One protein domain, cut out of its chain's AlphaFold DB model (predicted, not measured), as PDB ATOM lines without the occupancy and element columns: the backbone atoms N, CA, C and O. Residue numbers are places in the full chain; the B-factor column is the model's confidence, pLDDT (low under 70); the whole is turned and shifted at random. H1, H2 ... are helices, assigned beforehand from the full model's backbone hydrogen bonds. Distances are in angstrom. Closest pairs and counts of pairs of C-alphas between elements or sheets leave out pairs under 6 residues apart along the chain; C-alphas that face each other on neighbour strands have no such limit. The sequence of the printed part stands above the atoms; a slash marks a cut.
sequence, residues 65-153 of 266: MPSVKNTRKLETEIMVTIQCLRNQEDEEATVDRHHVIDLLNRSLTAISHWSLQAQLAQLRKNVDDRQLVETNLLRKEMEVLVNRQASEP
ATOM      1  N   MET A  65     -45.833 -20.300 -11.066       60.66
ATOM      2  CA  MET A  65     -46.388 -21.420 -11.837       60.66
ATOM      3  C   MET A  65     -45.921 -21.482 -13.306       60.66
ATOM      4  O   MET A  65     -45.632 -22.587 -13.773       60.66
ATOM      5  N   PRO A  66     -45.797 -20.372 -14.064       64.44
ATOM      6  CA  PRO A  66     -45.259 -20.412 -15.426       64.44
ATOM      7  C   PRO A  66     -43.776 -20.812 -15.479       64.44
ATOM      8  O   PRO A  66     -43.390 -21.600 -16.339       64.44
ATOM      9  N   SER A  67     -42.955 -20.331 -14.535       72.31
ATOM     10  CA  SER A  67     -41.517 -20.648 -14.450       72.31
ATOM     11  C   SER A  67     -41.284 -22.129 -14.137       72.31
ATOM     12  O   SER A  67     -40.466 -22.796 -14.776       72.31
ATOM     13  N   VAL A  68     -42.069 -22.680 -13.208       79.25
ATOM     14  CA  VAL A  68     -42.031 -24.107 -12.857       79.25
ATOM     15  C   VAL A  68     -42.489 -24.972 -14.036       79.25
ATOM     16  O   VAL A  68     -41.832 -25.957 -14.367       79.25
ATOM     17  N   LYS A  69     -43.563 -24.581 -14.737       83.94
ATOM     18  CA  LYS A  69     -44.031 -25.280 -15.948       83.94
ATOM     19  C   LYS A  69     -42.976 -25.284 -17.057       83.94
ATOM     20  O   LYS A  69     -42.771 -26.319 -17.683       83.94
ATOM     21  N   ASN A  70     -42.300 -24.158 -17.286       86.75
ATOM     22  CA  ASN A  70     -41.215 -24.070 -18.267       86.75
ATOM     23  C   ASN A  70     -40.040 -24.980 -17.896       86.75
ATOM     24  O   ASN A  70     -39.478 -25.640 -18.762       86.75
ATOM     25  N   THR A  71     -39.721 -25.070 -16.605       90.00
ATOM     26  CA  THR A  71     -38.645 -25.935 -16.108       90.00
ATOM     27  C   THR A  71     -38.993 -27.414 -16.264       90.00
ATOM     28  O   THR A  71     -38.168 -28.175 -16.750       90.00
ATOM     29  N   ARG A  72     -40.236 -27.818 -15.968       90.25
ATOM     30  CA  ARG A  72     -40.701 -29.200 -16.182       90.25
ATOM     31  C   ARG A  72     -40.713 -29.594 -17.667       90.25
ATOM     32  O   ARG A  72     -40.399 -30.730 -18.014       90.25
ATOM     33  N   LYS A  73     -41.066 -28.663 -18.559       92.94
ATOM     34  CA  LYS A  73     -40.963 -28.890 -20.011       92.94
ATOM     35  C   LYS A  73     -39.514 -29.129 -20.428       92.94
ATOM     36  O   LYS A  73     -39.251 -30.094 -21.133       92.94
ATOM     37  N   LEU A  74     -38.598 -28.290 -19.946       94.50
ATOM     38  CA  LEU A  74     -37.171 -28.416 -20.219       94.50
ATOM     39  C   LEU A  74     -36.598 -29.735 -19.681       94.50
ATOM     40  O   LEU A  74     -35.853 -30.402 -20.381       94.50
ATOM     41  N   GLU A  75     -36.989 -30.149 -18.476       94.56
ATOM     42  CA  GLU A  75     -36.635 -31.453 -17.898       94.56
ATOM     43  C   GLU A  75     -37.077 -32.613 -18.797       94.56
ATOM     44  O   GLU A  75     -36.284 -33.498 -19.109       94.56
ATOM     45  N   THR A  76     -38.326 -32.575 -19.267       94.81
ATOM     46  CA  THR A  76     -38.858 -33.601 -20.175       94.81
ATOM     47  C   THR A  76     -38.078 -33.618 -21.493       94.81
ATOM     48  O   THR A  76     -37.715 -34.682 -21.981       94.81
ATOM     49  N   GLU A  77     -37.769 -32.444 -22.050       94.38
ATOM     50  CA  GLU A  77     -36.980 -32.295 -23.281       94.38
ATOM     51  C   GLU A  77     -35.550 -32.839 -23.113       94.38
ATOM     52  O   GLU A  77     -35.054 -33.550 -23.986       94.38
ATOM     53  N   ILE A  78     -34.912 -32.592 -21.961       95.25
ATOM     54  CA  ILE A  78     -33.610 -33.171 -21.594       95.25
ATOM     55  C   ILE A  78     -33.696 -34.692 -21.521       95.25
ATOM     56  O   ILE A  78     -32.866 -35.372 -22.119       95.25
ATOM     57  N   MET A  79     -34.700 -35.235 -20.829       94.75
ATOM     58  CA  MET A  79     -34.874 -36.682 -20.712       94.75
ATOM     59  C   MET A  79     -35.067 -37.353 -22.072       94.75
ATOM     60  O   MET A  79     -34.399 -38.344 -22.357       94.75
ATOM     61  N   VAL A  80     -35.938 -36.796 -22.919       92.19
ATOM     62  CA  VAL A  80     -36.184 -37.306 -24.275       92.19
ATOM     63  C   VAL A  80     -34.903 -37.252 -25.101       92.19
ATOM     64  O   VAL A  80     -34.533 -38.249 -25.710       92.19
ATOM     65  N   THR A  81     -34.173 -36.137 -25.060       91.00
ATOM     66  CA  THR A  81     -32.921 -35.984 -25.817       91.00
ATOM     67  C   THR A  81     -31.857 -36.979 -25.357       91.00
ATOM     68  O   THR A  81     -31.209 -37.607 -26.188       91.00
ATOM     69  N   ILE A  82     -31.701 -37.188 -24.044       91.31
ATOM     70  CA  ILE A  82     -30.789 -38.201 -23.489       91.31
ATOM     71  C   ILE A  82     -31.201 -39.602 -23.946       91.31
ATOM     72  O   ILE A  82     -30.343 -40.405 -24.300       91.31
ATOM     73  N   GLN A  83     -32.500 -39.902 -23.958       88.81
ATOM     74  CA  GLN A  83     -33.005 -41.195 -24.405       88.81
ATOM     75  C   GLN A  83     -32.761 -41.415 -25.905       88.81
ATOM     76  O   GLN A  83     -32.322 -42.496 -26.285       88.81
ATOM     77  N   CYS A  84     -32.963 -40.394 -26.741       86.94
ATOM     78  CA  CYS A  84     -32.647 -40.442 -28.170       86.94
ATOM     79  C   CYS A  84     -31.146 -40.628 -28.426       86.94
ATOM     80  O   CYS A  84     -30.776 -41.426 -29.277       86.94
ATOM     81  N   LEU A  85     -30.283 -39.942 -27.669       86.12
ATOM     82  CA  LEU A  85     -28.827 -40.114 -27.748       86.12
ATOM     83  C   LEU A  85     -28.371 -41.494 -27.252       86.12
ATOM     84  O   LEU A  85     -27.363 -42.014 -27.716       86.12
ATOM     85  N   ARG A  86     -29.092 -42.089 -26.296       85.00
ATOM     86  CA  ARG A  86     -28.765 -43.401 -25.724       85.00
ATOM     87  C   ARG A  86     -29.209 -44.562 -26.611       85.00
ATOM     88  O   ARG A  86     -28.506 -45.560 -26.675       85.00
ATOM     89  N   ASN A  87     -30.358 -44.433 -27.267       81.00
ATOM     90  CA  ASN A  87     -30.947 -45.468 -28.123       81.00
ATOM     91  C   ASN A  87     -30.486 -45.355 -29.589       81.00
ATOM     92  O   ASN A  87     -31.101 -45.926 -30.480       81.00
ATOM     93  N   GLN A  88     -29.426 -44.590 -29.839       66.31
ATOM     94  CA  GLN A  88     -28.950 -44.206 -31.166       66.31
ATOM     95  C   GLN A  88     -28.161 -45.316 -31.889       66.31
ATOM     96  O   GLN A  88     -27.447 -45.031 -32.844       66.31
ATOM     97  N   GLU A  89     -28.263 -46.566 -31.426       60.78
ATOM     98  CA  GLU A  89     -27.662 -47.733 -32.089       60.78
ATOM     99  C   GLU A  89     -28.391 -48.098 -33.400       60.78
ATOM    100  O   GLU A  89     -27.793 -48.741 -34.257       60.78
ATOM    101  N   ASP A  90     -29.628 -47.624 -33.602       58.88
ATOM    102  CA  ASP A  90     -30.377 -47.787 -34.853       58.88
ATOM    103  C   ASP A  90     -30.258 -46.513 -35.726       58.88
ATOM    104  O   ASP A  90     -30.787 -45.450 -35.394       58.88
ATOM    105  N   GLU A  91     -29.539 -46.647 -36.844       58.62
ATOM    106  CA  GLU A  91     -28.951 -45.646 -37.764       58.62
ATOM    107  C   GLU A  91     -29.780 -44.423 -38.244       58.62
ATOM    108  O   GLU A  91     -29.233 -43.570 -38.940       58.62
ATOM    109  N   GLU A  92     -31.052 -44.246 -37.880       56.25
ATOM    110  CA  GLU A  92     -31.915 -43.224 -38.511       56.25
ATOM    111  C   GLU A  92     -32.216 -41.999 -37.617       56.25
ATOM    112  O   GLU A  92     -32.621 -40.942 -38.102       56.25
ATOM    113  N   ALA A  93     -31.998 -42.082 -36.298       60.16
ATOM    114  CA  ALA A  93     -32.348 -41.012 -35.353       60.16
ATOM    115  C   ALA A  93     -31.124 -40.204 -34.891       60.16
ATOM    116  O   ALA A  93     -30.804 -40.139 -33.699       60.16
ATOM    117  N   THR A  94     -30.424 -39.557 -35.825       70.88
ATOM    118  CA  THR A  94     -29.349 -38.624 -35.455       70.88
ATOM    119  C   THR A  94     -29.953 -37.388 -34.782       70.88
ATOM    120  O   THR A  94     -30.679 -36.594 -35.378       70.88
ATOM    121  N   VAL A  95     -29.701 -37.239 -33.483       77.25
ATOM    122  CA  VAL A  95     -30.078 -36.036 -32.740       77.25
ATOM    123  C   VAL A  95     -29.209 -34.903 -33.267       77.25
ATOM    124  O   VAL A  95     -27.982 -34.961 -33.183       77.25
ATOM    125  N   ASP A  96     -29.853 -33.872 -33.805       87.44
ATOM    126  CA  ASP A  96     -29.162 -32.711 -34.348       87.44
ATOM    127  C   ASP A  96     -28.265 -32.050 -33.287       87.44
ATOM    128  O   ASP A  96     -28.678 -31.730 -32.167       87.44
ATOM    129  N   ARG A  97     -27.004 -31.816 -33.655       90.00
ATOM    130  CA  ARG A  97     -26.014 -31.176 -32.788       90.00
ATOM    131  C   ARG A  97     -26.452 -29.773 -32.378       90.00
ATOM    132  O   ARG A  97     -26.183 -29.368 -31.244       90.00
ATOM    133  N   HIS A  98     -27.100 -29.027 -33.273       92.38
ATOM    134  CA  HIS A  98     -27.582 -27.686 -32.948       92.38
ATOM    135  C   HIS A  98     -28.706 -27.738 -31.914       92.38
ATOM    136  O   HIS A  98     -28.657 -26.987 -30.940       92.38
ATOM    137  N   HIS A  99     -29.622 -28.701 -32.031       92.62
ATOM    138  CA  HIS A  99     -30.640 -28.951 -31.012       92.62
ATOM    139  C   HIS A  99     -30.048 -29.206 -29.612       92.62
ATOM    140  O   HIS A  99     -30.508 -28.610 -28.635       92.62
ATOM    141  N   VAL A 100     -28.985 -30.016 -29.499       93.56
ATOM    142  CA  VAL A 100     -28.304 -30.263 -28.209       93.56
ATOM    143  C   VAL A 100     -27.694 -28.980 -27.644       93.56
ATOM    144  O   VAL A 100     -27.837 -28.695 -26.455       93.56
ATOM    145  N   ILE A 101     -27.031 -28.179 -28.481       94.38
ATOM    146  CA  ILE A 101     -26.434 -26.904 -28.063       94.38
ATOM    147  C   ILE A 101     -27.518 -25.945 -27.551       94.38
ATOM    148  O   ILE A 101     -27.362 -25.346 -26.486       94.38
ATOM    149  N   ASP A 102     -28.637 -25.834 -28.262       95.62
ATOM    150  CA  ASP A 102     -29.755 -24.980 -27.863       95.62
ATOM    151  C   ASP A 102     -30.412 -25.457 -26.570       95.62
ATOM    152  O   ASP A 102     -30.810 -24.642 -25.731       95.62
ATOM    153  N   LEU A 103     -30.526 -26.771 -26.381       95.69
ATOM    154  CA  LEU A 103     -31.033 -27.359 -25.150       95.69
ATOM    155  C   LEU A 103     -30.118 -27.036 -23.964       95.69
ATOM    156  O   LEU A 103     -30.591 -26.553 -22.938       95.69
ATOM    157  N   LEU A 104     -28.803 -27.206 -24.123       95.56
ATOM    158  CA  LEU A 104     -27.819 -26.872 -23.092       95.56
ATOM    159  C   LEU A 104     -27.820 -25.378 -22.753       95.56
ATOM    160  O   LEU A 104     -27.804 -25.014 -21.578       95.56
ATOM    161  N   ASN A 105     -27.904 -24.505 -23.757       96.12
ATOM    162  CA  ASN A 105     -27.998 -23.059 -23.545       96.12
ATOM    163  C   ASN A 105     -29.267 -22.682 -22.766       96.12
ATOM    164  O   ASN A 105     -29.217 -21.857 -21.845       96.12
ATOM    165  N   ARG A 106     -30.401 -23.318 -23.085       94.81
ATOM    166  CA  ARG A 106     -31.654 -23.154 -22.335       94.81
ATOM    167  C   ARG A 106     -31.517 -23.661 -20.897       94.81
ATOM    168  O   ARG A 106     -31.950 -22.959 -19.984       94.81
ATOM    169  N   SER A 107     -30.846 -24.790 -20.672       95.88
ATOM    170  CA  SER A 107     -30.561 -25.326 -19.331       95.88
ATOM    171  C   SER A 107     -29.671 -24.416 -18.495       95.88
ATOM    172  O   SER A 107     -30.015 -24.107 -17.357       95.88
ATOM    173  N   LEU A 108     -28.573 -23.907 -19.054       95.62
ATOM    174  CA  LEU A 108     -27.690 -22.965 -18.359       95.62
ATOM    175  C   LEU A 108     -28.417 -21.667 -17.993       95.62
ATOM    176  O   LEU A 108     -28.257 -21.140 -16.887       95.62
ATOM    177  N   THR A 109     -29.260 -21.174 -18.899       92.56
ATOM    178  CA  THR A 109     -30.086 -19.988 -18.653       92.56
ATOM    179  C   THR A 109     -31.101 -20.249 -17.541       92.56
ATOM    180  O   THR A 109     -31.237 -19.433 -16.629       92.56
ATOM    181  N   ALA A 110     -31.774 -21.403 -17.568       92.38
ATOM    182  CA  ALA A 110     -32.726 -21.798 -16.536       92.38
ATOM    183  C   ALA A 110     -32.052 -21.910 -15.159       92.38
ATOM    184  O   ALA A 110     -32.563 -21.349 -14.191       92.38
ATOM    185  N   ILE A 111     -30.879 -22.547 -15.068       93.06
ATOM    186  CA  ILE A 111     -30.098 -22.647 -13.822       93.06
ATOM    187  C   ILE A 111     -29.718 -21.258 -13.306       93.06
ATOM    188  O   ILE A 111     -29.898 -20.968 -12.125       93.06
ATOM    189  N   SER A 112     -29.234 -20.381 -14.187       91.75
ATOM    190  CA  SER A 112     -28.858 -19.010 -13.819       91.75
ATOM    191  C   SER A 112     -30.050 -18.236 -13.250       91.75
ATOM    192  O   SER A 112     -29.925 -17.552 -12.234       91.75
ATOM    193  N   HIS A 113     -31.224 -18.389 -13.865       89.75
ATOM    194  CA  HIS A 113     -32.458 -17.774 -13.393       89.75
ATOM    195  C   HIS A 113     -32.899 -18.332 -12.032       89.75
ATOM    196  O   HIS A 113     -33.168 -17.554 -11.118       89.75
ATOM    197  N   TRP A 114     -32.914 -19.656 -11.852       88.38
ATOM    198  CA  TRP A 114     -33.256 -20.281 -10.568       88.38
ATOM    199  C   TRP A 114     -32.265 -19.930  -9.456       88.38
ATOM    200  O   TRP A 114     -32.678 -19.672  -8.328       88.38
ATOM    201  N   SER A 115     -30.971 -19.849  -9.771       89.69
ATOM    202  CA  SER A 115     -29.932 -19.414  -8.834       89.69
ATOM    203  C   SER A 115     -30.173 -17.979  -8.366       89.69
ATOM    204  O   SER A 115     -30.197 -17.717  -7.163       89.69
ATOM    205  N   LEU A 116     -30.460 -17.063  -9.297       87.25
ATOM    206  CA  LEU A 116     -30.820 -15.686  -8.962       87.25
ATOM    207  C   LEU A 116     -32.096 -15.634  -8.115       87.25
ATOM    208  O   LEU A 116     -32.140 -14.924  -7.114       87.25
ATOM    209  N   GLN A 117     -33.128 -16.399  -8.472       85.31
ATOM    210  CA  GLN A 117     -34.369 -16.456  -7.698       85.31
ATOM    211  C   GLN A 117     -34.140 -16.981  -6.275       85.31
ATOM    212  O   GLN A 117     -34.704 -16.428  -5.331       85.31
ATOM    213  N   ALA A 118     -33.284 -17.991  -6.101       81.62
ATOM    214  CA  ALA A 118     -32.907 -18.510  -4.791       81.62
ATOM    215  C   ALA A 118     -32.126 -17.469  -3.971       81.62
ATOM    216  O   ALA A 118     -32.441 -17.252  -2.801       81.62
ATOM    217  N   GLN A 119     -31.165 -16.771  -4.584       84.75
ATOM    218  CA  GLN A 119     -30.425 -15.681  -3.938       84.75
ATOM    219  C   GLN A 119     -31.358 -14.538  -3.521       84.75
ATOM    220  O   GLN A 119     -31.313 -14.081  -2.383       84.75
ATOM    221  N   LEU A 120     -32.275 -14.123  -4.398       81.25
ATOM    222  CA  LEU A 120     -33.283 -13.109  -4.086       81.25
ATOM    223  C   LEU A 120     -34.230 -13.564  -2.969       81.25
ATOM    224  O   LEU A 120     -34.604 -12.759  -2.120       81.25
ATOM    225  N   ALA A 121     -34.601 -14.846  -2.928       77.19
ATOM    226  CA  ALA A 121     -35.406 -15.402  -1.845       77.19
ATOM    227  C   ALA A 121     -34.658 -15.402  -0.500       77.19
ATOM    228  O   ALA A 121     -35.274 -15.148   0.530       77.19
ATOM    229  N   GLN A 122     -33.339 -15.612  -0.495       77.81
ATOM    230  CA  GLN A 122     -32.516 -15.461   0.711       77.81
ATOM    231  C   GLN A 122     -32.414 -13.990   1.140       77.81
ATOM    232  O   GLN A 122     -32.543 -13.686   2.325       77.81
ATOM    233  N   LEU A 123     -32.284 -13.073   0.176       72.56
ATOM    234  CA  LEU A 123     -32.267 -11.627   0.410       72.56
ATOM    235  C   LEU A 123     -33.622 -11.066   0.852       72.56
ATOM    236  O   LEU A 123     -33.654 -10.005   1.465       72.56
ATOM    237  N   ARG A 124     -34.748 -11.763   0.636       61.22
ATOM    238  CA  ARG A 124     -36.051 -11.356   1.202       61.22
ATOM    239  C   ARG A 124     -36.032 -11.233   2.730       61.22
ATOM    240  O   ARG A 124     -36.892 -10.540   3.264       61.22
ATOM    241  N   LYS A 125     -35.063 -11.849   3.418       65.81
ATOM    242  CA  LYS A 125     -34.849 -11.678   4.863       65.81
ATOM    243  C   LYS A 125     -34.355 -10.267   5.229       65.81
ATOM    244  O   LYS A 125     -34.695  -9.783   6.303       65.81
ATOM    245  N   ASN A 126     -33.651  -9.583   4.320       68.69
ATOM    246  CA  ASN A 126     -33.113  -8.232   4.501       68.69
ATOM    247  C   ASN A 126     -33.743  -7.276   3.471       68.69
ATOM    248  O   ASN A 126     -33.328  -7.206   2.313       68.69
ATOM    249  N   VAL A 127     -34.768  -6.528   3.888       72.19
ATOM    250  CA  VAL A 127     -35.568  -5.663   2.996       72.19
ATOM    251  C   VAL A 127     -34.716  -4.621   2.252       72.19
ATOM    252  O   VAL A 127     -34.993  -4.342   1.083       72.19
ATOM    253  N   ASP A 128     -33.668  -4.094   2.886       74.44
ATOM    254  CA  ASP A 128     -32.792  -3.070   2.299       74.44
ATOM    255  C   ASP A 128     -31.885  -3.634   1.193       74.44
ATOM    256  O   ASP A 128     -31.818  -3.069   0.095       74.44
ATOM    257  N   ASP A 129     -31.260  -4.793   1.426       73.75
ATOM    258  CA  ASP A 129     -30.421  -5.472   0.427       73.75
ATOM    259  C   ASP A 129     -31.248  -5.880  -0.797       73.75
ATOM    260  O   ASP A 129     -30.819  -5.735  -1.946       73.75
ATOM    261  N   ARG A 130     -32.487  -6.329  -0.564       78.38
ATOM    262  CA  ARG A 130     -33.428  -6.665  -1.631       78.38
ATOM    263  C   ARG A 130     -33.761  -5.452  -2.502       78.38
ATOM    264  O   ARG A 130     -33.703  -5.556  -3.727       78.38
ATOM    265  N   GLN A 131     -34.084  -4.305  -1.902       75.69
ATOM    266  CA  GLN A 131     -34.380  -3.079  -2.657       75.69
ATOM    267  C   GLN A 131     -33.168  -2.604  -3.470       75.69
ATOM    268  O   GLN A 131     -33.315  -2.146  -4.608       75.69
ATOM    269  N   LEU A 132     -31.958  -2.746  -2.928       82.44
ATOM    270  CA  LEU A 132     -30.734  -2.417  -3.651       82.44
ATOM    271  C   LEU A 132     -30.541  -3.320  -4.877       82.44
ATOM    272  O   LEU A 132     -30.220  -2.828  -5.960       82.44
ATOM    273  N   VAL A 133     -30.755  -4.628  -4.751       77.75
ATOM    274  CA  VAL A 133     -30.622  -5.544  -5.892       77.75
ATOM    275  C   VAL A 133     -31.707  -5.290  -6.938       77.75
ATOM    276  O   VAL A 133     -31.381  -5.196  -8.118       77.75
ATOM    277  N   GLU A 134     -32.964  -5.085  -6.535       80.56
ATOM    278  CA  GLU A 134     -34.061  -4.766  -7.462       80.56
ATOM    279  C   GLU A 134     -33.787  -3.468  -8.241       80.56
ATOM    280  O   GLU A 134     -33.954  -3.420  -9.461       80.56
ATOM    281  N   THR A 135     -33.286  -2.423  -7.576       82.69
ATOM    282  CA  THR A 135     -32.939  -1.157  -8.248       82.69
ATOM    283  C   THR A 135     -31.746  -1.292  -9.197       82.69
ATOM    284  O   THR A 135     -31.743  -0.681 -10.269       82.69
ATOM    285  N   ASN A 136     -30.741  -2.103  -8.853       86.06
ATOM    286  CA  ASN A 136     -29.611  -2.379  -9.741       86.06
ATOM    287  C   ASN A 136     -30.004  -3.265 -10.928       86.06
ATOM    288  O   ASN A 136     -29.516  -3.040 -12.036       86.06
ATOM    289  N   LEU A 137     -30.894  -4.234 -10.721       87.25
ATOM    290  CA  LEU A 137     -31.401  -5.095 -11.783       87.25
ATOM    291  C   LEU A 137     -32.200  -4.281 -12.801       87.25
ATOM    292  O   LEU A 137     -31.879  -4.320 -13.983       87.25
ATOM    293  N   LEU A 138     -33.136  -3.448 -12.339       84.06
ATOM    294  CA  LEU A 138     -33.899  -2.546 -13.208       84.06
ATOM    295  C   LEU A 138     -32.986  -1.599 -13.998       84.06
ATOM    296  O   LEU A 138     -33.225  -1.328 -15.175       84.06
ATOM    297  N   ARG A 139     -31.906  -1.111 -13.374       88.44
ATOM    298  CA  ARG A 139     -30.906  -0.290 -14.067       88.44
ATOM    299  C   ARG A 139     -30.200  -1.075 -15.173       88.44
ATOM    300  O   ARG A 139     -30.055  -0.546 -16.271       88.44
ATOM    301  N   LYS A 140     -29.785  -2.315 -14.901       87.81
ATOM    302  CA  LYS A 140     -29.136  -3.181 -15.896       87.81
ATOM    303  C   LYS A 140     -30.085  -3.581 -17.021       87.81
ATOM    304  O   LYS A 140     -29.678  -3.572 -18.173       87.81
ATOM    305  N   GLU A 141     -31.347  -3.875 -16.727       82.50
ATOM    306  CA  GLU A 141     -32.357  -4.134 -17.758       82.50
ATOM    307  C   GLU A 141     -32.556  -2.910 -18.655       82.50
ATOM    308  O   GLU A 141     -32.597  -3.038 -19.877       82.50
ATOM    309  N   MET A 142     -32.598  -1.707 -18.074       78.94
ATOM    310  CA  MET A 142     -32.647  -0.467 -18.848       78.94
ATOM    311  C   MET A 142     -31.404  -0.304 -19.727       78.94
ATOM    312  O   MET A 142     -31.528   0.039 -20.898       78.94
ATOM    313  N   GLU A 143     -30.216  -0.581 -19.194       83.19
ATOM    314  CA  GLU A 143     -28.963  -0.541 -19.950       83.19
ATOM    315  C   GLU A 143     -28.971  -1.541 -21.116       83.19
ATOM    316  O   GLU A 143     -28.631  -1.179 -22.240       83.19
ATOM    317  N   VAL A 144     -29.451  -2.765 -20.894       83.69
ATOM    318  CA  VAL A 144     -29.617  -3.779 -21.945       83.69
ATOM    319  C   VAL A 144     -30.600  -3.306 -23.015       83.69
ATOM    320  O   VAL A 144     -30.320  -3.437 -24.205       83.69
ATOM    321  N   LEU A 145     -31.732  -2.711 -22.629       81.06
ATOM    322  CA  LEU A 145     -32.712  -2.169 -23.574       81.06
ATOM    323  C   LEU A 145     -32.174  -0.968 -24.362       81.06
ATOM    324  O   LEU A 145     -32.536  -0.800 -25.529       81.06
ATOM    325  N   VAL A 146     -31.333  -0.133 -23.753       78.44
ATOM    326  CA  VAL A 146     -30.662   0.995 -24.418       78.44
ATOM    327  C   VAL A 146     -29.598   0.481 -25.391       78.44
ATOM    328  O   VAL A 146     -29.589   0.890 -26.551       78.44
ATOM    329  N   ASN A 147     -28.775  -0.481 -24.974       73.44
ATOM    330  CA  ASN A 147     -27.751  -1.094 -25.823       73.44
ATOM    331  C   ASN A 147     -28.369  -1.847 -27.009       73.44
ATOM    332  O   ASN A 147     -27.866  -1.759 -28.125       73.44
ATOM    333  N   ARG A 148     -29.513  -2.509 -26.804       74.56
ATOM    334  CA  ARG A 148     -30.263  -3.187 -27.870       74.56
ATOM    335  C   ARG A 148     -30.890  -2.214 -28.878       74.56
ATOM    336  O   ARG A 148     -31.113  -2.585 -30.026       74.56
ATOM    337  N   GLN A 149     -31.178  -0.978 -28.469       61.62
ATOM    338  CA  GLN A 149     -31.654   0.082 -29.368       61.62
ATOM    339  C   GLN A 149     -30.521   0.764 -30.129       61.62
ATOM    340  O   GLN A 149     -30.720   1.154 -31.273       61.62
ATOM    341  N   ALA A 150     -29.335   0.873 -29.528       59.28
ATOM    342  CA  ALA A 150     -28.149   1.368 -30.222       59.28
ATOM    343  C   ALA A 150     -27.718   0.444 -31.381       59.28
ATOM    344  O   ALA A 150     -27.025   0.893 -32.290       59.28
ATOM    345  N   SER A 151     -28.151  -0.823 -31.368       53.94
ATOM    346  CA  SER A 151     -27.842  -1.826 -32.392       53.94
ATOM    347  C   SER A 151     -28.918  -2.037 -33.477       53.94
ATOM    348  O   SER A 151     -28.687  -2.859 -34.359       53.94
ATOM    349  N   GLU A 152     -30.070  -1.344 -33.463       45.78
ATOM    350  CA  GLU A 152     -31.107  -1.464 -34.519       45.78
ATOM    351  C   GLU A 152     -31.395  -0.127 -35.239       45.78
ATOM    352  O   GLU A 152     -31.658   0.879 -34.573       45.78
ATOM    353  N   PRO A 153     -31.479  -0.097 -36.588       51.66
ATOM    354  CA  PRO A 153     -32.083   1.019 -37.317       51.66
ATOM    355  C   PRO A 153     -33.580   1.122 -36.972       51.66
ATOM    356  O   PRO A 153     -34.381   0.235 -37.265       51.66
TER     357      PRO A 153
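This is residues 65 to 153 of the 266 residues of the protein "YDL129W" of Zygosaccharomyces parabailii (UniProt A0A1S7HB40). Three long helices make an open, flat zigzag: H1 folds back on one part of H2 as a helical hairpin, and H3 leaves the other end of H2 as a free arm, the two meeting at a corner like a V. The loop round Glu 91 sticks out at the hairpin's end. The printed part has 89 residues with three named helices, in the order H1, H2, H3, and no named strand; the class is all helix. The whole is extended, with a radius of gyration of the C-alphas of 18.8 A and spans of 58 by 42 by 17 A.

Begin with H2, residues 97 to 123, the longest helix. Its residues 100 to 110 alone touch H1, residues 65 to 86, which takes part with residues 71 to 81 alone. Look at Thr 71 and Ala 110, whose C-alphas are the closest of the pair, 7.2 A apart. H1 and H2 form a hairpin and run opposite ways at a steep tilt of 36 degrees, only just past shallow. At the other end, H2 and H3, residues 127 to 150, touch only at the corner, and only just, with 3 pairs of C-alphas within 8 A; the closest are those of Leu 123 and Arg 130, 5.5 A apart. They run opposite ways at a shallow tilt of 34.5 degrees, only just short of steep. H1 and H3 are apart. In H1, H2 and H3 every O i to N i+4 pair is within hydrogen-bond range.

Find C-alpha 97 at (-26.014, -31.176, -32.788); from there H2 runs 39.0 A to C-alpha 123. H1 starts at C-alpha 65, (-46.388, -21.420, -11.837), and spans 31.4 A. H3 spans 34.8 A and ends at C-alpha 150, (-28.149, 1.368, -30.222).

The C-alphas farthest apart are those of Glu 91 and Asp 128, 58.6 A. Residues 86 to 92 stand free, as do residues 135 to 153, of which 135 to 150 belong to H3. The printed part has no cut; the link from H1 to H2 is short, that from H2 to H3 tight. Look for pLDDT under 70 at residues 65 to 66, 88 to 93, 124 to 126 and 149 to 153.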